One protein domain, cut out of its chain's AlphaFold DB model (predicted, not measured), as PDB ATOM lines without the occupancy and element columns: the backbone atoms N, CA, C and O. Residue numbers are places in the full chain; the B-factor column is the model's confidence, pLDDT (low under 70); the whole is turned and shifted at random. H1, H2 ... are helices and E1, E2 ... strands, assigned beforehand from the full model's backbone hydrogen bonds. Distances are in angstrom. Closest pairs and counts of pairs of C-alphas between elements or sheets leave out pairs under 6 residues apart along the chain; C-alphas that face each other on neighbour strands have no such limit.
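Overview. This is residues 13 to 70 and 162 to 299 of the 301 residues of a protein of Pleurotus ostreatus PC15 (UniProt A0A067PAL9). A slab in three layers: a twisted sheet of four parallel strands has the long helix H7 over one face and H1 over the other. H6 sits beside E3 and E4 at the sheet's own level, while H2, H4 and H5 lie off the sheet, and the long loop between H4 and H5 sticks out with residues 214 to 226. The printed part has 196 residues, with seven named helices and four named strands in the order E1 H1 E2 H2 H3 E3 H4 H5 E4 H6 H7; the class is mixed, helices and strands, and the sheet's order is E1 E2 E3 E4. The whole is compact, with a radius of gyration of the C-alphas of 18.4 A and spans of 63 by 48 by 30 A.

Along the chain. E1, residues 13 to 17, begins at C-alpha 13 (108.881, 103.241, 185.253). H1 is residues 19 to 29, 15.8 A long, and E2 residues 46 to 52, 17.4 A. H2 is residues 61 to 69 and H3 residues 162 to 169. E3, residues 175 to 183, measures 26.9 A and ends at C-alpha 183 (97.685, 121.399, 167.594). H4 is residues 194 to 206, 18.2 A, H5 residues 240 to 245, E4 residues 251 to 256, 15.8 A, and H6 residues 262 to 268. H7, residues 278 to 297, measures 28.4 A and ends at C-alpha 297 (115.542, 92.448, 181.826).

Arrangement. N 14 and O 48 of E1 and E2 are 3.0 A apart, within hydrogen-bond range, as are N 51 and O 177 of E2 and E3, 2.8 A, and N 254 and O 180 of E3 and E4, 2.8 A. E1, H1, E2 and E3, H4 H5, E4 are strand-helix-strand units, parallel neighbour strands joined through helices, with right-handed crossovers. H1 is on the sheet at a height of 7.5 A; the closest C-alphas of H1 and E2 are those of Gly 21 and Ala 51, 5.1 A. H7, on the opposite face at a height of 8.9 A, runs along the strands, at 13 degrees to E2 on the local plane. H6 and E3 come closest at the C-alphas of Thr 181 and His 266, 6.1 A. H3 only grazes the sheet and touches H1 at a steep tilt of 59 degrees, the closest C-alphas being those of Thr 29 and Asn 167, 6.2 A. H2 touches H6, about perpendicular at 83 degrees, with the C-alphas of Val 63 and Glu 262 closest at 6.5 A. H4 and H5 touch at a steep tilt of 50 degrees, with the C-alphas of Val 197 and Gly 240 closest at 5.6 A. Every O i to N i+4 pair is within hydrogen-bond range in H1, H3, H4, H6 and H7; H2 has 4 of 5, and H5 has 0 of 2 but 3 of 3 O i to N i+3 pairs.

Size, cuts and confidence. The C-alphas of Gly 40 and Glu 225, the two farthest apart, are 64.4 A from each other. Residues 71 to 161 are not printed; C-alphas 70 and 162 are 29.6 A apart across the cut. The links H1 to E2 and H4 to H5 are long. The mean pLDDT of the printed part is 76.2, and 65 residues are under 70, among them 61 to 70 and 202 to 230.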
ATOM      1  N   ILE A  13     108.985 102.227 186.299       93.81
ATOM      2  CA  ILE A  13     108.881 103.241 185.253       93.81
ATOM      3  C   ILE A  13     107.929 104.321 185.767       93.81
ATOM      4  O   ILE A  13     106.811 104.012 186.179       93.81
ATOM      5  N   LEU A  14     108.379 105.576 185.796       95.06
ATOM      6  CA  LEU A  14     107.556 106.706 186.231       95.06
ATOM      7  C   LEU A  14     106.806 107.310 185.048       95.06
ATOM      8  O   LEU A  14     107.398 107.529 183.998       95.06
ATOM      9  N   LEU A  15     105.525 107.618 185.218       95.12
ATOM     10  CA  LEU A  15     104.743 108.372 184.241       95.12
ATOM     11  C   LEU A  15     104.368 109.717 184.866       95.12
ATOM     12  O   LEU A  15     103.842 109.746 185.979       95.12
ATOM     13  N   GLY A  16     104.648 110.821 184.176       92.25
ATOM     14  CA  GLY A  16     104.360 112.167 184.674       92.25
ATOM     15  C   GLY A  16     103.816 113.074 183.581       92.25
ATOM     16  O   GLY A  16     104.413 113.185 182.519       92.25
ATOM     17  N   HIS A  17     102.695 113.744 183.835       89.94
ATOM     18  CA  HIS A  17     102.133 114.755 182.935       89.94
ATOM     19  C   HIS A  17     102.421 116.156 183.457       89.94
ATOM     20  O   HIS A  17     102.374 116.380 184.670       89.94
ATOM     21  N   SER A  18     102.713 117.090 182.551       86.44
ATOM     22  CA  SER A  18     102.961 118.492 182.888       86.44
ATOM     23  C   SER A  18     104.030 118.616 183.987       86.44
ATOM     24  O   SER A  18     105.065 117.947 183.936       86.44
ATOM     25  N   MET A  19     103.775 119.405 185.032       83.12
ATOM     26  CA  MET A  19     104.654 119.532 186.202       83.12
ATOM     27  C   MET A  19     104.947 118.202 186.919       83.12
ATOM     28  O   MET A  19     105.999 118.064 187.543       83.12
ATOM     29  N   GLY A  20     104.074 117.198 186.812       82.88
ATOM     30  CA  GLY A  20     104.341 115.858 187.344       82.88
ATOM     31  C   GLY A  20     105.576 115.206 186.713       82.88
ATOM     32  O   GLY A  20     106.273 114.441 187.380       82.88
ATOM     33  N   GLY A  21     105.902 115.553 185.463       89.75
ATOM     34  CA  GLY A  21     107.121 115.112 184.783       89.75
ATOM     35  C   GLY A  21     108.404 115.723 185.360       89.75
ATOM     36  O   GLY A  21     109.440 115.057 185.365       89.75
ATOM     37  N   LEU A  22     108.344 116.942 185.916       87.12
ATOM     38  CA  LEU A  22     109.480 117.572 186.605       87.12
ATOM     39  C   LEU A  22     109.805 116.826 187.901       87.12
ATOM     40  O   LEU A  22     110.961 116.499 188.161       87.12
ATOM     41  N   LEU A  23     108.770 116.487 188.677       86.50
ATOM     42  CA  LEU A  23     108.920 115.697 189.899       86.50
ATOM     43  C   LEU A  23     109.407 114.273 189.598       86.50
ATOM     44  O   LEU A  23     110.227 113.726 190.335       86.50
ATOM     45  N   ALA A  24     108.913 113.668 188.513       90.88
ATOM     46  CA  ALA A  24     109.374 112.360 188.064       90.88
ATOM     47  C   ALA A  24     110.855 112.389 187.656       90.88
ATOM     48  O   ALA A  24     111.593 111.475 188.021       90.88
ATOM     49  N   ALA A  25     111.298 113.447 186.967       92.38
ATOM     50  CA  ALA A  25     112.695 113.630 186.573       92.38
ATOM     51  C   ALA A  25     113.614 113.740 187.784       92.38
ATOM     52  O   ALA A  25     114.639 113.059 187.856       92.38
ATOM     53  N   GLU A  26     113.211 114.543 188.765       88.62
ATOM     54  CA  GLU A  26     113.946 114.686 190.013       88.62
ATOM     55  C   GLU A  26     114.024 113.345 190.749       88.62
ATOM     56  O   GLU A  26     115.111 112.899 191.091       88.62
ATOM     57  N   ALA A  27     112.911 112.620 190.893       89.31
ATOM     58  CA  ALA A  27     112.904 111.309 191.543       89.31
ATOM     59  C   ALA A  27     113.754 110.252 190.810       89.31
ATOM     60  O   ALA A  27     114.412 109.437 191.459       89.31
ATOM     61  N   ALA A  28     113.735 110.249 189.474       90.94
ATOM     62  CA  ALA A  28     114.478 109.299 188.648       90.94
ATOM     63  C   ALA A  28     115.996 109.520 188.721       90.94
ATOM     64  O   ALA A  28     116.766 108.552 188.761       90.94
ATOM     65  N   THR A  29     116.411 110.787 188.765       89.12
ATOM     66  CA  THR A  29     117.820 111.205 188.738       89.12
ATOM     67  C   THR A  29     118.409 111.438 190.130       89.12
ATOM     68  O   THR A  29     119.626 111.539 190.264       89.12
ATOM     69  N   HIS A  30     117.580 111.455 191.180       86.25
ATOM     70  CA  HIS A  30     118.032 111.673 192.551       86.25
ATOM     71  C   HIS A  30     119.083 110.625 192.979       86.25
ATOM     72  O   HIS A  30     118.882 109.425 192.746       86.25
ATOM     73  N   PRO A  31     120.154 111.020 193.698       81.12
ATOM     74  CA  PRO A  31     121.209 110.101 194.144       81.12
ATOM     75  C   PRO A  31     120.704 108.891 194.942       81.12
ATOM     76  O   PRO A  31     121.255 107.799 194.846       81.12
ATOM     77  N   SER A  32     119.597 109.038 195.680       79.00
ATOM     78  CA  SER A  32     118.976 107.922 196.416       79.00
ATOM     79  C   SER A  32     118.417 106.808 195.521       79.00
ATOM     80  O   SER A  32     118.257 105.682 195.994       79.00
ATOM     81  N   ASN A  33     118.125 107.095 194.248       79.56
ATOM     82  CA  ASN A  33     117.775 106.090 193.248       79.56
ATOM     83  C   ASN A  33     119.019 105.506 192.554       79.56
ATOM     84  O   ASN A  33     118.941 104.432 191.967       79.56
ATOM     85  N   ASN A  34     120.181 106.153 192.660       67.75
ATOM     86  CA  ASN A  34     121.445 105.673 192.107       67.75
ATOM     87  C   ASN A  34     122.510 105.381 193.179       67.75
ATOM     88  O   ASN A  34     123.631 105.873 193.081       67.75
ATOM     89  N   PRO A  35     122.222 104.578 194.213       63.91
ATOM     90  CA  PRO A  35     123.154 104.455 195.328       63.91
ATOM     91  C   PRO A  35     124.378 103.582 194.993       63.91
ATOM     92  O   PRO A  35     125.283 103.514 195.815       63.91
ATOM     93  N   GLY A  36     124.441 102.932 193.818       56.06
ATOM     94  CA  GLY A  36     125.494 101.985 193.397       56.06
ATOM     95  C   GLY A  36     126.936 102.521 193.368       56.06
ATOM     96  O   GLY A  36     127.838 101.807 192.945       56.06
ATOM     97  N   GLU A  37     127.160 103.747 193.828       60.03
ATOM     98  CA  GLU A  37     128.467 104.377 194.009       60.03
ATOM     99  C   GLU A  37     129.113 104.047 195.377       60.03
ATOM    100  O   GLU A  37     130.287 104.359 195.584       60.03
ATOM    101  N   HIS A  38     128.406 103.374 196.304       55.84
ATOM    102  CA  HIS A  38     128.932 103.028 197.638       55.84
ATOM    103  C   HIS A  38     128.691 101.561 198.071       55.84
ATOM    104  O   HIS A  38     127.675 100.961 197.705       55.84
ATOM    105  N   PRO A  39     129.576 100.970 198.906       55.41
ATOM    106  CA  PRO A  39     129.366  99.636 199.477       55.41
ATOM    107  C   PRO A  39     128.081  99.571 200.325       55.41
ATOM    108  O   PRO A  39     127.892 100.386 201.224       55.41
ATOM    109  N   GLY A  40     127.201  98.597 200.059       64.00
ATOM    110  CA  GLY A  40     125.930  98.409 200.789       64.00
ATOM    111  C   GLY A  40     124.716  99.145 200.199       64.00
ATOM    112  O   GLY A  40     123.630  99.141 200.781       64.00
ATOM    113  N   ALA A  41     124.884  99.764 199.035       62.97
ATOM    114  CA  ALA A  41     123.833 100.438 198.296       62.97
ATOM    115  C   ALA A  41     122.707  99.510 197.807       62.97
ATOM    116  O   ALA A  41     122.946  98.398 197.341       62.97
ATOM    117  N   LYS A  42     121.458  99.992 197.857       66.19
ATOM    118  CA  LYS A  42     120.297  99.272 197.302       66.19
ATOM    119  C   LYS A  42     120.324  99.297 195.767       66.19
ATOM    120  O   LYS A  42     120.712 100.302 195.196       66.19
ATOM    121  N   PRO A  43     119.867  98.259 195.056       71.25
ATOM    122  CA  PRO A  43     119.794  98.329 193.599       71.25
ATOM    123  C   PRO A  43     118.885  99.482 193.148       71.25
ATOM    124  O   PRO A  43     117.834  99.728 193.751       71.25
ATOM    125  N   ARG A  44     119.297 100.181 192.080       82.12
ATOM    126  CA  ARG A  44     118.477 101.201 191.417       82.12
ATOM    127  C   ARG A  44     117.124 100.594 191.064       82.12
ATOM    128  O   ARG A  44     117.056  99.504 190.500       82.12
ATOM    129  N   ARG A  45     116.049 101.308 191.400       86.31
ATOM    130  CA  ARG A  45     114.681 100.835 191.164       86.31
ATOM    131  C   ARG A  45     113.988 101.589 190.049       86.31
ATOM    132  O   ARG A  45     113.326 100.951 189.243       86.31
ATOM    133  N   ILE A  46     114.122 102.912 189.979       91.62
ATOM    134  CA  ILE A  46     113.571 103.682 188.861       91.62
ATOM    135  C   ILE A  46     114.527 103.523 187.685       91.62
ATOM    136  O   ILE A  46     115.668 103.988 187.740       91.62
ATOM    137  N   MET A  47     114.056 102.822 186.657       92.62
ATOM    138  CA  MET A  47     114.828 102.444 185.471       92.62
ATOM    139  C   MET A  47     114.398 103.221 184.229       92.62
ATOM    140  O   MET A  47     115.181 103.344 183.287       92.62
ATOM    141  N   GLY A  48     113.178 103.763 184.227       94.62
ATOM    142  CA  GLY A  48     112.718 104.619 183.146       94.62
ATOM    143  C   GLY A  48     111.689 105.656 183.572       94.62
ATOM    144  O   GLY A  48     111.122 105.577 184.664       94.62
ATOM    145  N   MET A  49     111.441 106.630 182.702       96.00
ATOM    146  CA  MET A  49     110.349 107.580 182.867       96.00
ATOM    147  C   MET A  49     109.755 108.057 181.543       96.00
ATOM    148  O   MET A  49     110.465 108.331 180.582       96.00
ATOM    149  N   ILE A  50     108.440 108.193 181.508       98.12
ATOM    150  CA  ILE A  50     107.690 108.725 180.378       98.12
ATOM    151  C   ILE A  50     107.033 110.016 180.851       98.12
ATOM    152  O   ILE A  50     106.193 110.010 181.754       98.12
ATOM    153  N   ALA A  51     107.442 111.125 180.257       97.75
ATOM    154  CA  ALA A  51     106.837 112.419 180.487       97.75
ATOM    155  C   ALA A  51     105.832 112.740 179.377       97.75
ATOM    156  O   ALA A  51     106.012 112.358 178.219       97.75
ATOM    157  N   PHE A  52     104.763 113.434 179.747       96.25
ATOM    158  CA  PHE A  52     103.712 113.879 178.847       96.25
ATOM    159  C   PHE A  52     103.579 115.392 178.947       96.25
ATOM    160  O   PHE A  52     103.112 115.929 179.950       96.25
ATOM    161  N   ASP A  53     104.012 116.059 177.892       93.00
ATOM    162  CA  ASP A  53     103.984 117.497 177.682       93.00
ATOM    163  C   ASP A  53     104.629 118.275 178.840       93.00
ATOM    164  O   ASP A  53     104.101 119.271 179.336       93.00
ATOM    165  N   CYS A  54     105.765 117.757 179.327       93.56
ATOM    166  CA  CYS A  54     106.476 118.302 180.477       93.56
ATOM    167  C   CYS A  54     107.408 119.453 180.054       93.56
ATOM    168  O   CYS A  54     108.258 119.253 179.178       93.56
ATOM    169  N   PRO A  55     107.315 120.641 180.684       90.25
ATOM    170  CA  PRO A  55     108.058 121.836 180.280       90.25
ATOM    171  C   PRO A  55     109.502 121.845 180.815       90.25
ATOM    172  O   PRO A  55     109.889 122.750 181.550       90.25
ATOM    173  N   TYR A  56     110.329 120.859 180.448       88.56
ATOM    174  CA  TYR A  56     111.730 120.787 180.906       88.56
ATOM    175  C   TYR A  56     112.583 122.001 180.516       88.56
ATOM    176  O   TYR A  56     113.551 122.311 181.200       88.56
ATOM    177  N   LEU A  57     112.220 122.682 179.429       85.00
ATOM    178  CA  LEU A  57     112.903 123.875 178.922       85.00
ATOM    179  C   LEU A  57     112.048 125.145 179.074       85.00
ATOM    180  O   LEU A  57     112.369 126.182 178.501       85.00
ATOM    181  N   GLY A  58     110.955 125.063 179.838       79.75
ATOM    182  CA  GLY A  58     109.968 126.129 179.988       79.75
ATOM    183  C   GLY A  58     108.748 125.967 179.077       79.75
ATOM    184  O   GLY A  58     108.627 125.007 178.310       79.75
ATOM    185  N   MET A  59     107.814 126.911 179.196       78.81
ATOM    186  CA  MET A  59     106.591 126.955 178.390       78.81
ATOM    187  C   MET A  59     106.747 127.902 177.203       78.81
ATOM    188  O   MET A  59     107.454 128.907 177.286       78.81
ATOM    189  N   HIS A  60     106.071 127.591 176.099       75.31
ATOM    190  CA  HIS A  60     106.133 128.416 174.901       75.31
ATOM    191  C   HIS A  60     105.474 129.794 175.150       75.31
ATOM    192  O   HIS A  60     104.387 129.845 175.734       75.31
ATOM    193  N   PRO A  61     106.040 130.925 174.676       63.47
ATOM    194  CA  PRO A  61     105.516 132.277 174.923       63.47
ATOM    195  C   PRO A  61     104.062 132.474 174.504       63.47
ATOM    196  O   PRO A  61     103.327 133.244 175.119       63.47
ATOM    197  N   HIS A  62     103.625 131.748 173.473       62.28
ATOM    198  CA  HIS A  62     102.234 131.758 173.032       62.28
ATOM    199  C   HIS A  62     101.258 131.317 174.130       62.28
ATOM    200  O   HIS A  62     100.224 131.964 174.258       62.28
ATOM    201  N   VAL A  63     101.630 130.351 174.981       60.25
ATOM    202  CA  VAL A  63     100.847 129.925 176.157       60.25
ATOM    203  C   VAL A  63     100.698 131.076 177.149       60.25
ATOM    204  O   VAL A  63      99.612 131.351 177.661       60.25
ATOM    205  N   ILE A  64     101.813 131.766 177.411       50.16
ATOM    206  CA  ILE A  64     101.887 132.851 178.391       50.16
ATOM    207  C   ILE A  64     101.056 134.044 177.921       50.16
ATOM    208  O   ILE A  64     100.532 134.763 178.753       50.16
ATOM    209  N   ILE A  65     100.886 134.258 176.614       45.56
ATOM    210  CA  ILE A  65     100.120 135.388 176.067       45.56
ATOM    211  C   ILE A  65      98.642 135.019 175.836       45.56
ATOM    212  O   ILE A  65      97.750 135.814 176.146       45.56
ATOM    213  N   SER A  66      98.347 133.818 175.327       42.28
ATOM    214  CA  SER A  66      96.978 133.365 175.030       42.28
ATOM    215  C   SER A  66      96.153 133.130 176.298       42.28
ATOM    216  O   SER A  66      94.991 133.545 176.353       42.28
ATOM    217  N   GLY A  67      96.776 132.595 177.355       33.69
ATOM    218  CA  GLY A  67      96.161 132.444 178.675       33.69
ATOM    219  C   GLY A  67      95.794 133.782 179.323       33.69
ATOM    220  O   GLY A  67      94.880 133.847 180.135       33.69
ATOM    221  N   ILE A  68      96.449 134.883 178.938       32.53
ATOM    222  CA  ILE A  68      96.127 136.238 179.418       32.53
ATOM    223  C   ILE A  68      95.020 136.859 178.573       32.53
ATOM    224  O   ILE A  68      94.123 137.495 179.118       32.53
ATOM    225  N   SER A  69      95.046 136.650 177.254       31.47
ATOM    226  CA  SER A  69      94.056 137.225 176.340       31.47
ATOM    227  C   SER A  69      92.661 136.609 176.480       31.47
ATOM    228  O   SER A  69      91.693 137.297 176.178       31.47
ATOM    229  N   SER A  70      92.540 135.351 176.923       34.69
ATOM    230  CA  SER A  70      91.240 134.704 177.181       34.69
ATOM    231  C   SER A  70      90.627 135.065 178.544       34.69
ATOM    232  O   SER A  70      89.485 134.700 178.808       34.69
ATOM    233  N   ARG A 162     116.692 123.788 183.778       75.31
ATOM    234  CA  ARG A 162     117.924 123.390 183.091       75.31
ATOM    235  C   ARG A 162     118.649 122.264 183.824       75.31
ATOM    236  O   ARG A 162     119.099 121.330 183.172       75.31
ATOM    237  N   GLU A 163     118.759 122.336 185.148       80.75
ATOM    238  CA  GLU A 163     119.411 121.305 185.963       80.75
ATOM    239  C   GLU A 163     118.683 119.963 185.854       80.75
ATOM    240  O   GLU A 163     119.305 118.946 185.554       80.75
ATOM    241  N   ARG A 164     117.352 119.953 186.007       85.56
ATOM    242  CA  ARG A 164     116.549 118.729 185.841       85.56
ATOM    243  C   ARG A 164     116.690 118.154 184.434       85.56
ATOM    244  O   ARG A 164     116.821 116.940 184.293       85.56
ATOM    245  N   TYR A 165     116.693 119.003 183.406       89.19
ATOM    246  CA  TYR A 165     116.897 118.560 182.028       89.19
ATOM    247  C   TYR A 165     118.299 117.981 181.805       89.19
ATOM    248  O   TYR A 165     118.425 116.897 181.243       89.19
ATOM    249  N   ALA A 166     119.345 118.650 182.295       87.62
ATOM    250  CA  ALA A 166     120.721 118.165 182.207       87.62
ATOM    251  C   ALA A 166     120.881 116.809 182.909       87.62
ATOM    252  O   ALA A 166     121.405 115.869 182.318       87.62
ATOM    253  N   ASN A 167     120.320 116.664 184.112       90.19
ATOM    254  CA  ASN A 167     120.330 115.401 184.850       90.19
ATOM    255  C   ASN A 167     119.627 114.268 184.087       90.19
ATOM    256  O   ASN A 167     120.049 113.118 184.191       90.19
ATOM    257  N   LEU A 168     118.571 114.568 183.316       92.50
ATOM    258  CA  LEU A 168     117.909 113.588 182.449       92.50
ATOM    259  C   LEU A 168     118.760 113.202 181.245       92.50
ATOM    260  O   LEU A 168     118.869 112.016 180.928       92.50
ATOM    261  N   VAL A 169     119.357 114.182 180.568       91.19
ATOM    262  CA  VAL A 169     120.260 113.932 179.435       91.19
ATOM    263  C   VAL A 169     121.440 113.064 179.881       91.19
ATOM    264  O   VAL A 169     121.775 112.093 179.203       91.19
ATOM    265  N   ASP A 170     121.984 113.340 181.064       90.25
ATOM    266  CA  ASP A 170     123.110 112.617 181.651       90.25
ATOM    267  C   ASP A 170     122.697 111.361 182.442       90.25
ATOM    268  O   ASP A 170     123.539 110.723 183.084       90.25
ATOM    269  N   TRP A 171     121.416 110.960 182.409       90.06
ATOM    270  CA  TRP A 171     120.892 109.865 183.227       90.06
ATOM    271  C   TRP A 171     121.405 108.489 182.773       90.06
ATOM    272  O   TRP A 171     120.742 107.719 182.072       90.06
ATOM    273  N   LYS A 172     122.613 108.135 183.225       83.44
ATOM    274  CA  LYS A 172     123.291 106.883 182.865       83.44
ATOM    275  C   LYS A 172     122.449 105.668 183.237       83.44
ATOM    276  O   LYS A 172     122.050 105.498 184.391       83.44
ATOM    277  N   GLY A 173     122.200 104.811 182.248       83.00
ATOM    278  CA  GLY A 173     121.439 103.569 182.401       83.00
ATOM    279  C   GLY A 173     119.926 103.751 182.544       83.00
ATOM    280  O   GLY A 173     119.213 102.748 182.536       83.00
ATOM    281  N   GLY A 174     119.432 104.989 182.641       90.38
ATOM    282  CA  GLY A 174     118.007 105.287 182.622       90.38
ATOM    283  C   GLY A 174     117.455 105.398 181.205       90.38
ATOM    284  O   GLY A 174     118.192 105.627 180.247       90.38
ATOM    285  N   LEU A 175     116.149 105.197 181.070       95.12
ATOM    286  CA  LEU A 175     115.417 105.334 179.812       95.12
ATOM    287  C   LEU A 175     114.388 106.449 179.970       95.12
ATOM    288  O   LEU A 175     113.605 106.412 180.914       95.12
ATOM    289  N   TRP A 176     114.356 107.436 179.080       97.25
ATOM    290  CA  TRP A 176     113.348 108.486 179.179       97.25
ATOM    291  C   TRP A 176     112.830 108.952 177.827       97.25
ATOM    292  O   TRP A 176     113.510 108.841 176.813       97.25
ATOM    293  N   VAL A 177     111.596 109.451 177.834       97.94
ATOM    294  CA  VAL A 177     110.957 110.115 176.696       97.94
ATOM    295  C   VAL A 177     110.076 111.243 177.227       97.94
ATOM    296  O   VAL A 177     109.480 111.105 178.297       97.94
ATOM    297  N   ASN A 178     109.979 112.343 176.487       97.81
ATOM    298  CA  ASN A 178     108.984 113.386 176.691       97.81
ATOM    299  C   ASN A 178     108.089 113.451 175.453       97.81
ATOM    300  O   ASN A 178     108.509 113.914 174.391       97.81
ATOM    301  N   TYR A 179     106.856 112.968 175.576       97.06
ATOM    302  CA  TYR A 179     105.844 113.231 174.563       97.06
ATOM    303  C   TYR A 179     105.458 114.705 174.618       97.06
ATOM    304  O   TYR A 179     105.330 115.238 175.711       97.06
ATOM    305  N   TRP A 180     105.241 115.373 173.492       95.00
ATOM    306  CA  TRP A 180     104.844 116.786 173.479       95.00
ATOM    307  C   TRP A 180     103.683 117.035 172.531       95.00
ATOM    308  O   TRP A 180     103.566 116.377 171.495       95.00
ATOM    309  N   THR A 181     102.802 117.966 172.894       91.44
ATOM    310  CA  THR A 181     101.556 118.186 172.156       91.44
ATOM    311  C   THR A 181     101.704 119.250 171.081       91.44
ATOM    312  O   THR A 181     102.291 120.310 171.297       91.44
ATOM    313  N   GLN A 182     101.135 118.978 169.907       89.88
ATOM    314  CA  GLN A 182     100.996 119.962 168.841       89.88
ATOM    315  C   GLN A 182      99.554 119.985 168.344       89.88
ATOM    316  O   GLN A 182      99.000 118.956 167.965       89.88
ATOM    317  N   THR A 183      98.958 121.172 168.298       86.19
ATOM    318  CA  THR A 183      97.685 121.399 167.594       86.19
ATOM    319  C   THR A 183      97.843 121.170 166.094       86.19
ATOM    320  O   THR A 183      98.904 121.440 165.519       86.19
ATOM    321  N   ARG A 184      96.778 120.716 165.423       81.81
ATOM    322  CA  ARG A 184      96.810 120.527 163.968       81.81
ATOM    323  C   ARG A 184      97.152 121.841 163.246       81.81
ATOM    324  O   ARG A 184      96.399 122.813 163.357       81.81
ATOM    325  N   PRO A 185      98.250 121.899 162.469       71.94
ATOM    326  CA  PRO A 185      98.555 123.088 161.691       71.94
ATOM    327  C   PRO A 185      97.462 123.305 160.640       71.94
ATOM    328  O   PRO A 185      97.012 122.367 159.982       71.94
ATOM    329  N   LYS A 186      97.060 124.565 160.428       66.06
ATOM    330  CA  LYS A 186      96.036 124.932 159.426       66.06
ATOM    331  C   LYS A 186      96.464 124.645 157.977       66.06
ATOM    332  O   LYS A 186      95.667 124.801 157.059       66.06
ATOM    333  N   SER A 187      97.718 124.251 157.763       59.22
ATOM    334  CA  SER A 187      98.261 123.804 156.485       59.22
ATOM    335  C   SER A 187      99.245 122.656 156.738       59.22
ATOM    336  O   SER A 187     100.064 122.774 157.653       59.22
ATOM    337  N   PRO A 188      99.183 121.550 155.977       52.78
ATOM    338  CA  PRO A 188     100.065 120.410 156.190       52.78
ATOM    339  C   PRO A 188     101.516 120.811 155.902       52.78
ATOM    340  O   PRO A 188     101.884 121.108 154.766       52.78
ATOM    341  N   ARG A 189     102.353 120.823 156.943       56.09
ATOM    342  CA  ARG A 189     103.812 120.920 156.835       56.09
ATOM    343  C   ARG A 189     104.477 119.878 157.724       56.09
ATOM    344  O   ARG A 189     103.955 119.537 158.780       56.09
ATOM    345  N   LEU A 190     105.617 119.371 157.255       49.91
ATOM    346  CA  LEU A 190     106.329 118.215 157.811       49.91
ATOM    347  C   LEU A 190     107.575 118.580 158.644       49.91
ATOM    348  O   LEU A 190     108.260 117.676 159.103       49.91
ATOM    349  N   SER A 191     107.874 119.863 158.872       54.31
ATOM    350  CA  SER A 191     109.053 120.290 159.641       54.31
ATOM    351  C   SER A 191     108.777 121.527 160.494       54.31
ATOM    352  O   SER A 191     107.953 122.360 160.099       54.31
ATOM    353  N   ASP A 192     109.511 121.667 161.602       60.06
ATOM    354  CA  ASP A 192     109.568 122.902 162.393       60.06
ATOM    355  C   ASP A 192     109.905 124.065 161.459       60.06
ATOM    356  O   ASP A 192     110.820 123.971 160.627       60.06
ATOM    357  N   SER A 193     109.124 125.141 161.513       66.25
ATOM    358  CA  SER A 193     109.425 126.298 160.681       66.25
ATOM    359  C   SER A 193     110.657 127.020 161.230       66.25
ATOM    360  O   SER A 193     110.931 126.986 162.425       66.25
ATOM    361  N   GLU A 194     111.406 127.715 160.366       66.06
ATOM    362  CA  GLU A 194     112.497 128.598 160.821       66.06
ATOM    363  C   GLU A 194     112.028 129.593 161.895       66.06
ATOM    364  O   GLU A 194     112.829 130.038 162.710       66.06
ATOM    365  N   ASP A 195     110.742 129.950 161.857       64.31
ATOM    366  CA  ASP A 195     110.130 130.895 162.775       64.31
ATOM    367  C   ASP A 195     109.879 130.224 164.152       64.31
ATOM    368  O   ASP A 195     110.241 130.814 165.163       64.31
ATOM    369  N   ASP A 196     109.429 128.958 164.203       70.38
ATOM    370  CA  ASP A 196     109.295 128.177 165.459       70.38
ATOM    371  C   ASP A 196     110.643 127.964 166.156       70.38
ATOM    372  O   ASP A 196     110.780 128.106 167.372       70.38
ATOM    373  N   VAL A 197     111.676 127.635 165.373       74.69
ATOM    374  CA  VAL A 197     113.033 127.447 165.902       74.69
ATOM    375  C   VAL A 197     113.566 128.757 166.480       74.69
ATOM    376  O   VAL A 197     114.184 128.749 167.542       74.69
ATOM    377  N   ALA A 198     113.311 129.884 165.810       68.94
ATOM    378  CA  ALA A 198     113.722 131.197 166.294       68.94
ATOM    379  C   ALA A 198     112.985 131.607 167.581       68.94
ATOM    380  O   ALA A 198     113.597 132.227 168.450       68.94
ATOM    381  N   GLU A 199     111.703 131.256 167.714       67.50
ATOM    382  CA  GLU A 199     110.916 131.491 168.930       67.50
ATOM    383  C   GLU A 199     111.432 130.646 170.103       67.50
ATOM    384  O   GLU A 199     111.715 131.200 171.166       67.50
ATOM    385  N   ASN A 200     111.671 129.344 169.899       73.38
ATOM    386  CA  ASN A 200     112.293 128.484 170.914       73.38
ATOM    387  C   ASN A 200     113.683 129.008 171.326       73.38
ATOM    388  O   ASN A 200     113.965 129.142 172.517       73.38
ATOM    389  N   ASP A 201     114.536 129.367 170.360       70.81
ATOM    390  CA  ASP A 201     115.876 129.913 170.620       70.81
ATOM    391  C   ASP A 201     115.823 131.221 171.421       70.81
ATOM    392  O   ASP A 201     116.639 131.428 172.325       70.81
ATOM    393  N   ALA A 202     114.868 132.105 171.114       66.38
ATOM    394  CA  ALA A 202     114.689 133.358 171.837       66.38
ATOM    395  C   ALA A 202     114.365 133.110 173.316       66.38
ATOM    396  O   ALA A 202     114.964 133.746 174.183       66.38
ATOM    397  N   VAL A 203     113.493 132.141 173.607       65.31
ATOM    398  CA  VAL A 203     113.112 131.789 174.983       65.31
ATOM    399  C   VAL A 203     114.269 131.153 175.732       65.31
ATOM    400  O   VAL A 203     114.526 131.510 176.880       65.31
ATOM    401  N   LEU A 204     115.009 130.244 175.094       61.62
ATOM    402  CA  LEU A 204     116.184 129.617 175.703       61.62
ATOM    403  C   LEU A 204     117.257 130.648 176.084       61.62
ATOM    404  O   LEU A 204     117.917 130.495 177.113       61.62
ATOM    405  N   LEU A 205     117.420 131.697 175.272       64.31
ATOM    406  CA  LEU A 205     118.334 132.807 175.550       64.31
ATOM    407  C   LEU A 205     117.797 133.740 176.644       64.31
ATOM    408  O   LEU A 205     118.556 134.139 177.524       64.31
ATOM    409  N   GLU A 206     116.508 134.084 176.604       62.03
ATOM    410  CA  GLU A 206     115.862 134.964 177.589       62.03
ATOM    411  C   GLU A 206     115.852 134.348 178.992       62.03
ATOM    412  O   GLU A 206     116.131 135.025 179.980       62.03
ATOM    413  N   THR A 207     115.589 133.046 179.071       59.78
ATOM    414  CA  THR A 207     115.546 132.286 180.327       59.78
ATOM    415  C   THR A 207     116.935 131.903 180.849       59.78
ATOM    416  O   THR A 207     117.055 131.397 181.961       59.78
ATOM    417  N   GLY A 208     117.998 132.127 180.068       60.78
ATOM    418  CA  GLY A 208     119.365 131.736 180.429       60.78
ATOM    419  C   GLY A 208     119.614 130.222 180.401       60.78
ATOM    420  O   GLY A 208     120.656 129.754 180.872       60.78
ATOM    421  N   VAL A 209     118.686 129.441 179.834       65.25
ATOM    422  CA  VAL A 209     118.849 127.992 179.651       65.25
ATOM    423  C   VAL A 209     120.004 127.701 178.688       65.25
ATOM    424  O   VAL A 209     120.775 126.769 178.919       65.25
ATOM    425  N   VAL A 210     120.189 128.540 177.663       60.59
ATOM    426  CA  VAL A 210     121.350 128.515 176.759       60.59
ATOM    427  C   VAL A 210     122.018 129.892 176.737       60.59
ATOM    428  O   VAL A 210     121.350 130.921 176.783       60.59
ATOM    429  N   HIS A 211     123.349 129.927 176.633       67.38
ATOM    430  CA  HIS A 211     124.097 131.166 176.405       67.38
ATOM    431  C   HIS A 211     124.429 131.332 174.923       67.38
ATOM    432  O   HIS A 211     124.748 130.363 174.231       67.38
ATOM    433  N   ALA A 212     124.370 132.570 174.431       57.12
ATOM    434  CA  ALA A 212     124.744 132.866 173.057       57.12
ATOM    435  C   ALA A 212     126.222 132.492 172.812       57.12
ATOM    436  O   ALA A 212     127.073 132.804 173.650       57.12
ATOM    437  N   PRO A 213     126.557 131.867 171.667       53.81
ATOM    438  CA  PRO A 213     127.948 131.709 171.266       53.81
ATOM    439  C   PRO A 213     128.614 133.089 171.134       53.81
ATOM    440  O   PRO A 213     127.933 134.036 170.724       53.81
ATOM    441  N   PRO A 214     129.930 133.210 171.388       46.84
ATOM    442  CA  PRO A 214     130.631 134.496 171.398       46.84
ATOM    443  C   PRO A 214     130.594 135.287 170.070       46.84
ATOM    444  O   PRO A 214     130.908 136.469 170.082       46.84
ATOM    445  N   ASP A 215     130.138 134.702 168.949       45.94
ATOM    446  CA  ASP A 215     130.255 135.298 167.605       45.94
ATOM    447  C   ASP A 215     128.973 135.299 166.742       45.94
ATOM    448  O   ASP A 215     129.018 135.118 165.522       45.94
ATOM    449  N   LYS A 216     127.785 135.543 167.312       42.72
ATOM    450  CA  LYS A 216     126.578 135.784 166.486       42.72
ATOM    451  C   LYS A 216     126.191 137.262 166.444       42.72
ATOM    452  O   LYS A 216     125.435 137.756 167.275       42.72
ATOM    453  N   LYS A 217     126.664 137.959 165.400       34.97
ATOM    454  CA  LYS A 217     126.111 139.253 164.961       34.97
ATOM    455  C   LYS A 217     124.594 139.123 164.763       34.97
ATOM    456  O   LYS A 217     124.141 138.228 164.049       34.97
ATOM    457  N   LYS A 218     123.829 140.039 165.371       35.31
ATOM    458  CA  LYS A 218     122.389 140.228 165.129       35.31
ATOM    459  C   LYS A 218     122.143 140.316 163.618       35.31
ATOM    460  O   LYS A 218     122.657 141.220 162.967       35.31
ATOM    461  N   LYS A 219     121.390 139.367 163.055       35.22
ATOM    462  CA  LYS A 219     120.862 139.480 161.690       35.22
ATOM    463  C   LYS A 219     119.603 140.339 161.738       35.22
ATOM    464  O   LYS A 219     118.672 140.009 162.468       35.22
ATOM    465  N   ASP A 220     119.590 141.409 160.950       32.16
ATOM    466  CA  ASP A 220     118.440 142.295 160.783       32.16
ATOM    467  C   ASP A 220     117.202 141.537 160.286       32.16
ATOM    468  O   ASP A 220     117.249 140.734 159.345       32.16
ATOM    469  N   SER A 221     116.069 141.824 160.922       36.38
ATOM    470  CA  SER A 221     114.758 141.267 160.615       36.38
ATOM    471  C   SER A 221     114.196 141.872 159.321       36.38
ATOM    472  O   SER A 221     113.552 142.920 159.308       36.38
ATOM    473  N   LYS A 222     114.395 141.184 158.191       35.44
ATOM    474  CA  LYS A 222     113.611 141.445 156.971       35.44
ATOM    475  C   LYS A 222     112.162 140.984 157.178       35.44
ATOM    476  O   LYS A 222     111.929 139.833 157.539       35.44
ATOM    477  N   LYS A 223     111.194 141.867 156.895       36.34
ATOM    478  CA  LYS A 223     109.753 141.556 156.809       36.34
ATOM    479  C   LYS A 223     109.537 140.366 155.857       36.34
ATOM    480  O   LYS A 223     109.698 140.517 154.649       36.34
ATOM    481  N   LYS A 224     109.194 139.195 156.402       43.34
ATOM    482  CA  LYS A 224     108.811 137.994 155.642       43.34
ATOM    483  C   LYS A 224     107.306 138.022 155.336       43.34
ATOM    484  O   LYS A 224     106.504 138.451 156.164       43.34
ATOM    485  N   GLU A 225     106.939 137.566 154.139       45.59
ATOM    486  CA  GLU A 225     105.554 137.313 153.722       45.59
ATOM    487  C   GLU A 225     104.834 136.364 154.694       45.59
ATOM    488  O   GLU A 225     105.473 135.535 155.346       45.59
ATOM    489  N   LYS A 226     103.497 136.474 154.791       44.88
ATOM    490  CA  LYS A 226     102.651 135.663 155.689       44.88
ATOM    491  C   LYS A 226     102.721 134.177 155.317       44.88
ATOM    492  O   LYS A 226     101.876 133.663 154.585       44.88
ATOM    493  N   LYS A 227     103.720 133.474 155.846       53.12
ATOM    494  CA  LYS A 227     103.816 132.017 155.780       53.12
ATOM    495  C   LYS A 227     102.653 131.389 156.577       53.12
ATOM    496  O   LYS A 227     102.231 131.952 157.588       53.12
ATOM    497  N   PRO A 228     102.128 130.223 156.150       54.06
ATOM    498  CA  PRO A 228     101.151 129.462 156.930       54.06
ATOM    499  C   PRO A 228     101.612 129.238 158.378       54.06
ATOM    500  O   PRO A 228     102.760 128.858 158.612       54.06
ATOM    501  N   LYS A 229     100.726 129.476 159.346       61.66
ATOM    502  CA  LYS A 229     101.091 129.372 160.761       61.66
ATOM    503  C   LYS A 229     101.350 127.908 161.155       61.66
ATOM    504  O   LYS A 229     100.551 127.049 160.764       61.66
ATOM    505  N   PRO A 230     102.432 127.634 161.896       68.75
ATOM    506  CA  PRO A 230     102.724 126.308 162.423       68.75
ATOM    507  C   PRO A 230     101.676 125.872 163.455       68.75
ATOM    508  O   PRO A 230     100.852 126.670 163.917       68.75
ATOM    509  N   GLY A 231     101.670 124.575 163.764       72.75
ATOM    510  CA  GLY A 231     100.856 124.028 164.843       72.75
ATOM    511  C   GLY A 231     101.429 124.493 166.176       72.75
ATOM    512  O   GLY A 231     102.632 124.382 166.399       72.75
ATOM    513  N   LYS A 232     100.576 125.021 167.048       82.62
ATOM    514  CA  LYS A 232     100.966 125.516 168.370       82.62
ATOM    515  C   LYS A 232     101.252 124.358 169.320       82.62
ATOM    516  O   LYS A 232     100.551 123.346 169.251       82.62
ATOM    517  N   HIS A 233     102.216 124.550 170.210       86.56
ATOM    518  CA  HIS A 233     102.621 123.605 171.247       86.56
ATOM    519  C   HIS A 233     102.812 124.314 172.593       86.56
ATOM    520  O   HIS A 233     103.009 125.531 172.646       86.56
ATOM    521  N   PHE A 234     102.716 123.549 173.679       83.81
ATOM    522  CA  PHE A 234     102.706 124.069 175.047       83.81
ATOM    523  C   PHE A 234     104.109 124.379 175.598       83.81
ATOM    524  O   PHE A 234     104.305 125.329 176.353       83.81
ATOM    525  N   ILE A 235     105.112 123.596 175.209       88.62
ATOM    526  CA  ILE A 235     106.447 123.609 175.827       88.62
ATOM    527  C   ILE A 235     107.529 124.113 174.876       88.62
ATOM    528  O   ILE A 235     107.383 123.998 173.663       88.62
ATOM    529  N   VAL A 236     108.630 124.635 175.416       87.38
ATOM    530  CA  VAL A 236     109.839 124.939 174.633       87.38
ATOM    531  C   VAL A 236     110.512 123.627 174.228       87.38
ATOM    532  O   VAL A 236     110.711 122.741 175.062       87.38
ATOM    533  N   LEU A 237     110.866 123.500 172.949       90.88
ATOM    534  CA  LEU A 237     111.478 122.290 172.393       90.88
ATOM    535  C   LEU A 237     113.006 122.432 172.289       90.88
ATOM    536  O   LEU A 237     113.499 123.536 172.043       90.88
ATOM    537  N   PRO A 238     113.782 121.332 172.384       87.44
ATOM    538  CA  PRO A 238     115.236 121.330 172.182       87.44
ATOM    539  C   PRO A 238     115.615 121.449 170.691       87.44
ATOM    540  O   PRO A 238     116.461 120.718 170.177       87.44
ATOM    541  N   THR A 239     114.973 122.356 169.959       83.44
ATOM    542  CA  THR A 239     115.298 122.695 168.567       83.44
ATOM    543  C   THR A 239     116.362 123.792 168.517       83.44
ATOM    544  O   THR A 239     116.631 124.425 169.532       83.44
ATOM    545  N   GLY A 240     116.975 124.039 167.355       81.81
ATOM    546  CA  GLY A 240     117.928 125.148 167.203       81.81
ATOM    547  C   GLY A 240     119.100 125.078 168.190       81.81
ATOM    548  O   GLY A 240     119.815 124.075 168.233       81.81
ATOM    549  N   LEU A 241     119.291 126.138 168.980       69.44
ATOM    550  CA  LEU A 241     120.259 126.225 170.079       69.44
ATOM    551  C   LEU A 241     120.000 125.191 171.183       69.44
ATOM    552  O   LEU A 241     120.953 124.737 171.812       69.44
ATOM    553  N   GLY A 242     118.750 124.774 171.387       71.69
ATOM    554  CA  GLY A 242     118.381 123.739 172.354       71.69
ATOM    555  C   GLY A 242     118.997 122.371 172.051       71.69
ATOM    556  O   GLY A 242     119.255 121.608 172.978       71.69
ATOM    557  N   LYS A 243     119.354 122.091 170.787       81.50
ATOM    558  CA  LYS A 243     120.064 120.854 170.409       81.50
ATOM    559  C   LYS A 243     121.435 120.726 171.071       81.50
ATOM    560  O   LYS A 243     121.921 119.615 171.249       81.50
ATOM    561  N   LEU A 244     122.053 121.845 171.460       74.94
ATOM    562  CA  LEU A 244     123.332 121.851 172.179       74.94
ATOM    563  C   LEU A 244     123.226 121.212 173.570       74.94
ATOM    564  O   LEU A 244     124.239 120.794 174.118       74.94
ATOM    565  N   LEU A 245     122.017 121.140 174.132       80.75
ATOM    566  CA  LEU A 245     121.758 120.510 175.423       80.75
ATOM    567  C   LEU A 245     121.673 118.978 175.322       80.75
ATOM    568  O   LEU A 245     121.669 118.314 176.351       80.75
ATOM    569  N   GLY A 246     121.598 118.415 174.109       85.12
ATOM    570  CA  GLY A 246     121.384 116.985 173.885       85.12
ATOM    571  C   GLY A 246     119.963 116.519 174.220       85.12
ATOM    572  O   GLY A 246     119.089 117.312 174.573       85.12
ATOM    573  N   GLY A 247     119.719 115.213 174.079       87.69
ATOM    574  CA  GLY A 247     118.444 114.575 174.432       87.69
ATOM    575  C   GLY A 247     117.275 114.838 173.480       87.69
ATOM    576  O   GLY A 247     116.178 114.370 173.756       87.69
ATOM    577  N   ASP A 248     117.483 115.531 172.359       87.69
ATOM    578  CA  ASP A 248     116.453 115.871 171.366       87.69
ATOM    579  C   ASP A 248     115.748 114.637 170.781       87.69
ATOM    580  O   ASP A 248     114.536 114.651 170.581       87.69
ATOM    581  N   SER A 249     116.477 113.533 170.605       93.06
ATOM    582  CA  SER A 249     115.911 112.241 170.181       93.06
ATOM    583  C   SER A 249     114.887 111.630 171.149       93.06
ATOM    584  O   SER A 249     114.135 110.747 170.745       93.06
ATOM    585  N   ASN A 250     114.815 112.107 172.398       96.25
ATOM    586  CA  ASN A 250     113.842 111.652 173.393       96.25
ATOM    587  C   ASN A 250     112.546 112.483 173.390       96.25
ATOM    588  O   ASN A 250     111.709 112.298 174.274       96.25
ATOM    589  N   TRP A 251     112.366 113.401 172.436       95.94
ATOM    590  CA  TRP A 251     111.164 114.229 172.321       95.94
ATOM    591  C   TRP A 251     110.280 113.735 171.180       95.94
ATOM    592  O   TRP A 251     110.618 113.870 170.005       95.94
ATOM    593  N   GLU A 252     109.116 113.187 171.521       94.62
ATOM    594  CA  GLU A 252     108.207 112.567 170.552       94.62
ATOM    595  C   GLU A 252     106.900 113.353 170.435       94.62
ATOM    596  O   GLU A 252     106.212 113.619 171.417       94.62
ATOM    597  N   ARG A 253     106.532 113.735 169.214       93.25
ATOM    598  CA  ARG A 253     105.342 114.557 168.980       93.25
ATOM    599  C   ARG A 253     104.052 113.741 169.083       93.25
ATOM    600  O   ARG A 253     103.955 112.658 168.509       93.25
ATOM    601  N   VAL A 254     103.027 114.335 169.691       92.06
ATOM    602  CA  VAL A 254     101.634 113.870 169.694       92.06
ATOM    603  C   VAL A 254     100.748 114.948 169.072       92.06
ATOM    604  O   VAL A 254     100.732 116.094 169.523       92.06
ATOM    605  N   LEU A 255     100.024 114.591 168.011       88.31
ATOM    606  CA  LEU A 255      99.127 115.518 167.326       88.31
ATOM    607  C   LEU A 255      97.767 115.543 168.029       88.31
ATOM    608  O   LEU A 255      97.139 114.501 168.182       88.31
ATOM    609  N   ILE A 256      97.298 116.734 168.402       82.19
ATOM    610  CA  ILE A 256      95.988 116.937 169.023       82.19
ATOM    611  C   ILE A 256      95.061 117.644 168.025       82.19
ATOM    612  O   ILE A 256      95.387 118.704 167.479       82.19
ATOM    613  N   GLU A 257      93.906 117.036 167.763       74.69
ATOM    614  CA  GLU A 257      92.899 117.518 166.813       74.69
ATOM    615  C   GLU A 257      91.636 118.002 167.538       74.69
ATOM    616  O   GLU A 257      91.363 117.616 168.662       74.69
ATOM    617  N   GLY A 258      90.846 118.874 166.909       68.56
ATOM    618  CA  GLY A 258      89.622 119.414 167.525       68.56
ATOM    619  C   GLY A 258      89.848 120.568 168.511       68.56
ATOM    620  O   GLY A 258      88.885 121.197 168.939       68.56
ATOM    621  N   VAL A 259      91.105 120.917 168.799       69.94
ATOM    622  CA  VAL A 259      91.495 122.070 169.625       69.94
ATOM    623  C   VAL A 259      92.377 123.042 168.831       69.94
ATOM    624  O   VAL A 259      93.118 122.642 167.932       69.94
ATOM    625  N   ASN A 260      92.276 124.341 169.132       74.00
ATOM    626  CA  ASN A 260      92.932 125.422 168.370       74.00
ATOM    627  C   ASN A 260      94.002 126.184 169.173       74.00
ATOM    628  O   ASN A 260      94.599 127.160 168.688       74.00
ATOM    629  N   ASP A 261      94.225 125.761 170.409       77.12
ATOM    630  CA  ASP A 261      95.174 126.350 171.332       77.12
ATOM    631  C   ASP A 261      95.954 125.268 172.081       77.12
ATOM    632  O   ASP A 261      95.537 124.122 172.246       77.12
ATOM    633  N   GLU A 262      97.144 125.677 172.474       79.81
ATOM    634  CA  GLU A 262      98.168 124.886 173.123       79.81
ATOM    635  C   GLU A 262      97.779 124.424 174.533       79.81
ATOM    636  O   GLU A 262      98.212 123.354 174.951       79.81
ATOM    637  N   VAL A 263      96.918 125.160 175.247       75.88
ATOM    638  CA  VAL A 263      96.454 124.775 176.591       75.88
ATOM    639  C   VAL A 263      95.418 123.655 176.495       75.88
ATOM    640  O   VAL A 263      95.495 122.661 177.222       75.88
ATOM    641  N   ALA A 264      94.474 123.766 175.564       69.38
ATOM    642  CA  ALA A 264      93.506 122.718 175.276       69.38
ATOM    643  C   ALA A 264      94.188 121.458 174.720       69.38
ATOM    644  O   ALA A 264      93.789 120.348 175.063       69.38
ATOM    645  N   ALA A 265      95.259 121.610 173.930       80.25
ATOM    646  CA  ALA A 265      96.077 120.477 173.494       80.25
ATOM    647  C   ALA A 265      96.784 119.779 174.670       80.25
ATOM    648  O   ALA A 265      96.713 118.556 174.795       80.25
ATOM    649  N   HIS A 266      97.390 120.562 175.565       84.56
ATOM    650  CA  HIS A 266      98.070 120.082 176.768       84.56
ATOM    651  C   HIS A 266      97.145 119.321 177.732       84.56
ATOM    652  O   HIS A 266      97.475 118.233 178.211       84.56
ATOM    653  N   THR A 267      95.979 119.903 178.024       78.81
ATOM    654  CA  THR A 267      94.990 119.366 178.978       78.81
ATOM    655  C   THR A 267      94.119 118.263 178.371       78.81
ATOM    656  O   THR A 267      93.693 117.353 179.078       78.81
ATOM    657  N   GLY A 268      93.903 118.295 177.052       74.62
ATOM    658  CA  GLY A 268      93.132 117.309 176.295       74.62
ATOM    659  C   GLY A 268      93.896 116.047 175.892       74.62
ATOM    660  O   GLY A 268      93.288 115.139 175.328       74.62
ATOM    661  N   LEU A 269      95.198 115.949 176.189       80.38
ATOM    662  CA  LEU A 269      96.072 114.849 175.756       80.38
ATOM    663  C   LEU A 269      95.512 113.447 176.059       80.38
ATOM    664  O   LEU A 269      95.622 112.542 175.231       80.38
ATOM    665  N   PHE A 270      94.893 113.265 177.228       82.44
ATOM    666  CA  PHE A 270      94.341 111.978 177.667       82.44
ATOM    667  C   PHE A 270      92.825 111.855 177.485       82.44
ATOM    668  O   PHE A 270      92.217 110.939 178.036       82.44
ATOM    669  N   ILE A 271      92.208 112.768 176.737       78.12
ATOM    670  CA  ILE A 271      90.769 112.768 176.486       78.12
ATOM    671  C   ILE A 271      90.556 112.268 175.052       78.12
ATOM    672  O   ILE A 271      90.833 113.016 174.116       78.12
ATOM    673  N   PRO A 272      90.046 111.038 174.835       76.94
ATOM    674  CA  PRO A 272      89.913 110.464 173.491       76.94
ATOM    675  C   PRO A 272      89.123 111.335 172.505       76.94
ATOM    676  O   PRO A 272      89.420 111.349 171.318       76.94
ATOM    677  N   GLY A 273      88.133 112.093 172.993       71.00
ATOM    678  CA  GLY A 273      87.351 113.019 172.165       71.00
ATOM    679  C   GLY A 273      88.100 114.288 171.736       71.00
ATOM    680  O   GLY A 273      87.666 114.947 170.797       71.00
ATOM    681  N   LEU A 274      89.205 114.631 172.406       69.69
ATOM    682  CA  LEU A 274      90.051 115.791 172.103       69.69
ATOM    683  C   LEU A 274      91.402 115.393 171.498       69.69
ATOM    684  O   LEU A 274      92.073 116.224 170.907       69.69
ATOM    685  N   ASN A 275      91.822 114.137 171.627       79.06
ATOM    686  CA  ASN A 275      93.046 113.618 171.035       79.06
ATOM    687  C   ASN A 275      92.695 112.510 170.035       79.06
ATOM    688  O   ASN A 275      92.516 111.356 170.415       79.06
ATOM    689  N   LEU A 276      92.613 112.838 168.742       74.62
ATOM    690  CA  LEU A 276      92.313 111.830 167.715       74.62
ATOM    691  C   LEU A 276      93.408 110.759 167.580       74.62
ATOM    692  O   LEU A 276      93.114 109.644 167.160       74.62
ATOM    693  N   ASP A 277      94.640 111.064 167.989       81.75
ATOM    694  CA  ASP A 277      95.741 110.102 168.083       81.75
ATOM    695  C   ASP A 277      95.824 109.465 169.486       81.75
ATOM    696  O   ASP A 277      96.862 108.940 169.877       81.75
ATOM    697  N   TYR A 278      94.744 109.483 170.279       84.56
ATOM    698  CA  TYR A 278      94.736 108.877 171.616       84.56
ATOM    699  C   TYR A 278      95.079 107.387 171.566       84.56
ATOM    700  O   TYR A 278      95.897 106.917 172.352       84.56
ATOM    701  N   GLN A 279      94.502 106.643 170.616       88.50
ATOM    702  CA  GLN A 279      94.804 105.216 170.461       88.50
ATOM    703  C   GLN A 279      96.267 104.993 170.066       88.50
ATOM    704  O   GLN A 279      96.939 104.162 170.671       88.50
ATOM    705  N   GLY A 280      96.793 105.794 169.133       89.75
ATOM    706  CA  GLY A 280      98.203 105.730 168.757       89.75
ATOM    707  C   GLY A 280      99.137 106.126 169.904       89.75
ATOM    708  O   GLY A 280     100.182 105.508 170.080       89.75
ATOM    709  N   LEU A 281      98.764 107.100 170.738       91.00
ATOM    710  CA  LEU A 281      99.503 107.463 171.948       91.00
ATOM    711  C   LEU A 281      99.554 106.305 172.952       91.00
ATOM    712  O   LEU A 281     100.626 106.014 173.490       91.00
ATOM    713  N   VAL A 282      98.415 105.654 173.206       91.75
ATOM    714  CA  VAL A 282      98.322 104.492 174.102       91.75
ATOM    715  C   VAL A 282      99.180 103.346 173.570       91.75
ATOM    716  O   VAL A 282      99.983 102.798 174.323       91.75
ATOM    717  N   GLU A 283      99.077 103.039 172.276       93.38
ATOM    718  CA  GLU A 283      99.862 101.988 171.625       93.38
ATOM    719  C   GLU A 283     101.367 102.284 171.686       93.38
ATOM    720  O   GLU A 283     102.132 101.465 172.189       93.38
ATOM    721  N   ARG A 284     101.804 103.484 171.279       94.94
ATOM    722  CA  ARG A 284     103.222 103.885 171.342       94.94
ATOM    723  C   ARG A 284     103.770 103.843 172.764       94.94
ATOM    724  O   ARG A 284     104.892 103.386 172.975       94.94
ATOM    725  N   THR A 285     102.989 104.291 173.745       95.88
ATOM    726  CA  THR A 285     103.381 104.241 175.161       95.88
ATOM    727  C   THR A 285     103.493 102.800 175.648       95.88
ATOM    728  O   THR A 285     104.497 102.455 176.269       95.88
ATOM    729  N   GLY A 286     102.513 101.948 175.334       95.69
ATOM    730  CA  GLY A 286     102.517 100.530 175.690       95.69
ATOM    731  C   GLY A 286     103.706  99.784 175.089       95.69
ATOM    732  O   GLY A 286     104.470  99.163 175.827       95.69
ATOM    733  N   THR A 287     103.926  99.920 173.780       96.12
ATOM    734  CA  THR A 287     105.075  99.329 173.076       96.12
ATOM    735  C   THR A 287     106.393  99.798 173.677       96.12
ATOM    736  O   THR A 287     107.261  98.988 173.976       96.12
ATOM    737  N   LYS A 288     106.528 101.096 173.966       95.69
ATOM    738  CA  LYS A 288     107.744 101.633 174.584       95.69
ATOM    739  C   LYS A 288     107.995 101.056 175.979       95.69
ATOM    740  O   LYS A 288     109.138 100.750 176.307       95.69
ATOM    741  N   VAL A 289     106.948 100.884 176.788       95.44
ATOM    742  CA  VAL A 289     107.055 100.224 178.099       95.44
ATOM    743  C   VAL A 289     107.513  98.774 177.940       95.44
ATOM    744  O   VAL A 289     108.413  98.357 178.666       95.44
ATOM    745  N   LEU A 290     106.958  98.024 176.985       94.81
ATOM    746  CA  LEU A 290     107.360  96.639 176.711       94.81
ATOM    747  C   LEU A 290     108.827  96.550 176.263       94.81
ATOM    748  O   LEU A 290     109.605  95.824 176.882       94.81
ATOM    749  N   ASP A 291     109.237  97.372 175.295       95.25
ATOM    750  CA  ASP A 291     110.628  97.455 174.829       95.25
ATOM    751  C   ASP A 291     111.595  97.780 175.976       95.25
ATOM    752  O   ASP A 291     112.731  97.299 176.033       95.25
ATOM    753  N   TRP A 292     111.179  98.658 176.892       94.94
ATOM    754  CA  TRP A 292     111.981  99.025 178.053       94.94
ATOM    755  C   TRP A 292     112.064  97.885 179.057       94.94
ATOM    756  O   TRP A 292     113.151  97.641 179.574       94.94
ATOM    757  N   CYS A 293     110.972  97.162 179.300       91.88
ATOM    758  CA  CYS A 293     110.980  95.964 180.137       91.88
ATOM    759  C   CYS A 293     111.974  94.923 179.607       91.88
ATOM    760  O   CYS A 293     112.783  94.424 180.388       91.88
ATOM    761  N   GLU A 294     111.993  94.665 178.298       92.62
ATOM    762  CA  GLU A 294     112.969  93.759 177.677       92.62
ATOM    763  C   GLU A 294     114.405  94.265 177.840       92.62
ATOM    764  O   GLU A 294     115.286  93.531 178.293       92.62
ATOM    765  N   LYS A 295     114.657  95.548 177.550       91.88
ATOM    766  CA  LYS A 295     115.984  96.167 177.733       91.88
ATOM    767  C   LYS A 295     116.457  96.105 179.180       91.88
ATOM    768  O   LYS A 295     117.644  95.910 179.417       91.88
ATOM    769  N   ILE A 296     115.562  96.316 180.142       89.75
ATOM    770  CA  ILE A 296     115.876  96.268 181.571       89.75
ATOM    771  C   ILE A 296     116.150  94.827 182.001       89.75
ATOM    772  O   ILE A 296     117.126  94.597 182.712       89.75
ATOM    773  N   HIS A 297     115.343  93.868 181.544       86.50
ATOM    774  CA  HIS A 297     115.542  92.448 181.826       86.50
ATOM    775  C   HIS A 297     116.901  91.961 181.307       86.50
ATOM    776  O   HIS A 297     117.669  91.374 182.059       86.50
ATOM    777  N   ASN A 298     117.253  92.316 180.069       84.75
ATOM    778  CA  ASN A 298     118.513  91.919 179.433       84.75
ATOM    779  C   ASN A 298     119.758  92.630 180.002       84.75
ATOM    780  O   ASN A 298     120.881  92.278 179.648       84.75
ATOM    781  N   ARG A 299     119.580  93.659 180.844       75.38
ATOM    782  CA  ARG A 299     120.666  94.353 181.563       75.38
ATOM    783  C   ARG A 299     120.937  93.761 182.946       75.38
ATOM    784  O   ARG A 299     121.908  94.179 183.577       75.38
TER     785      ARG A 299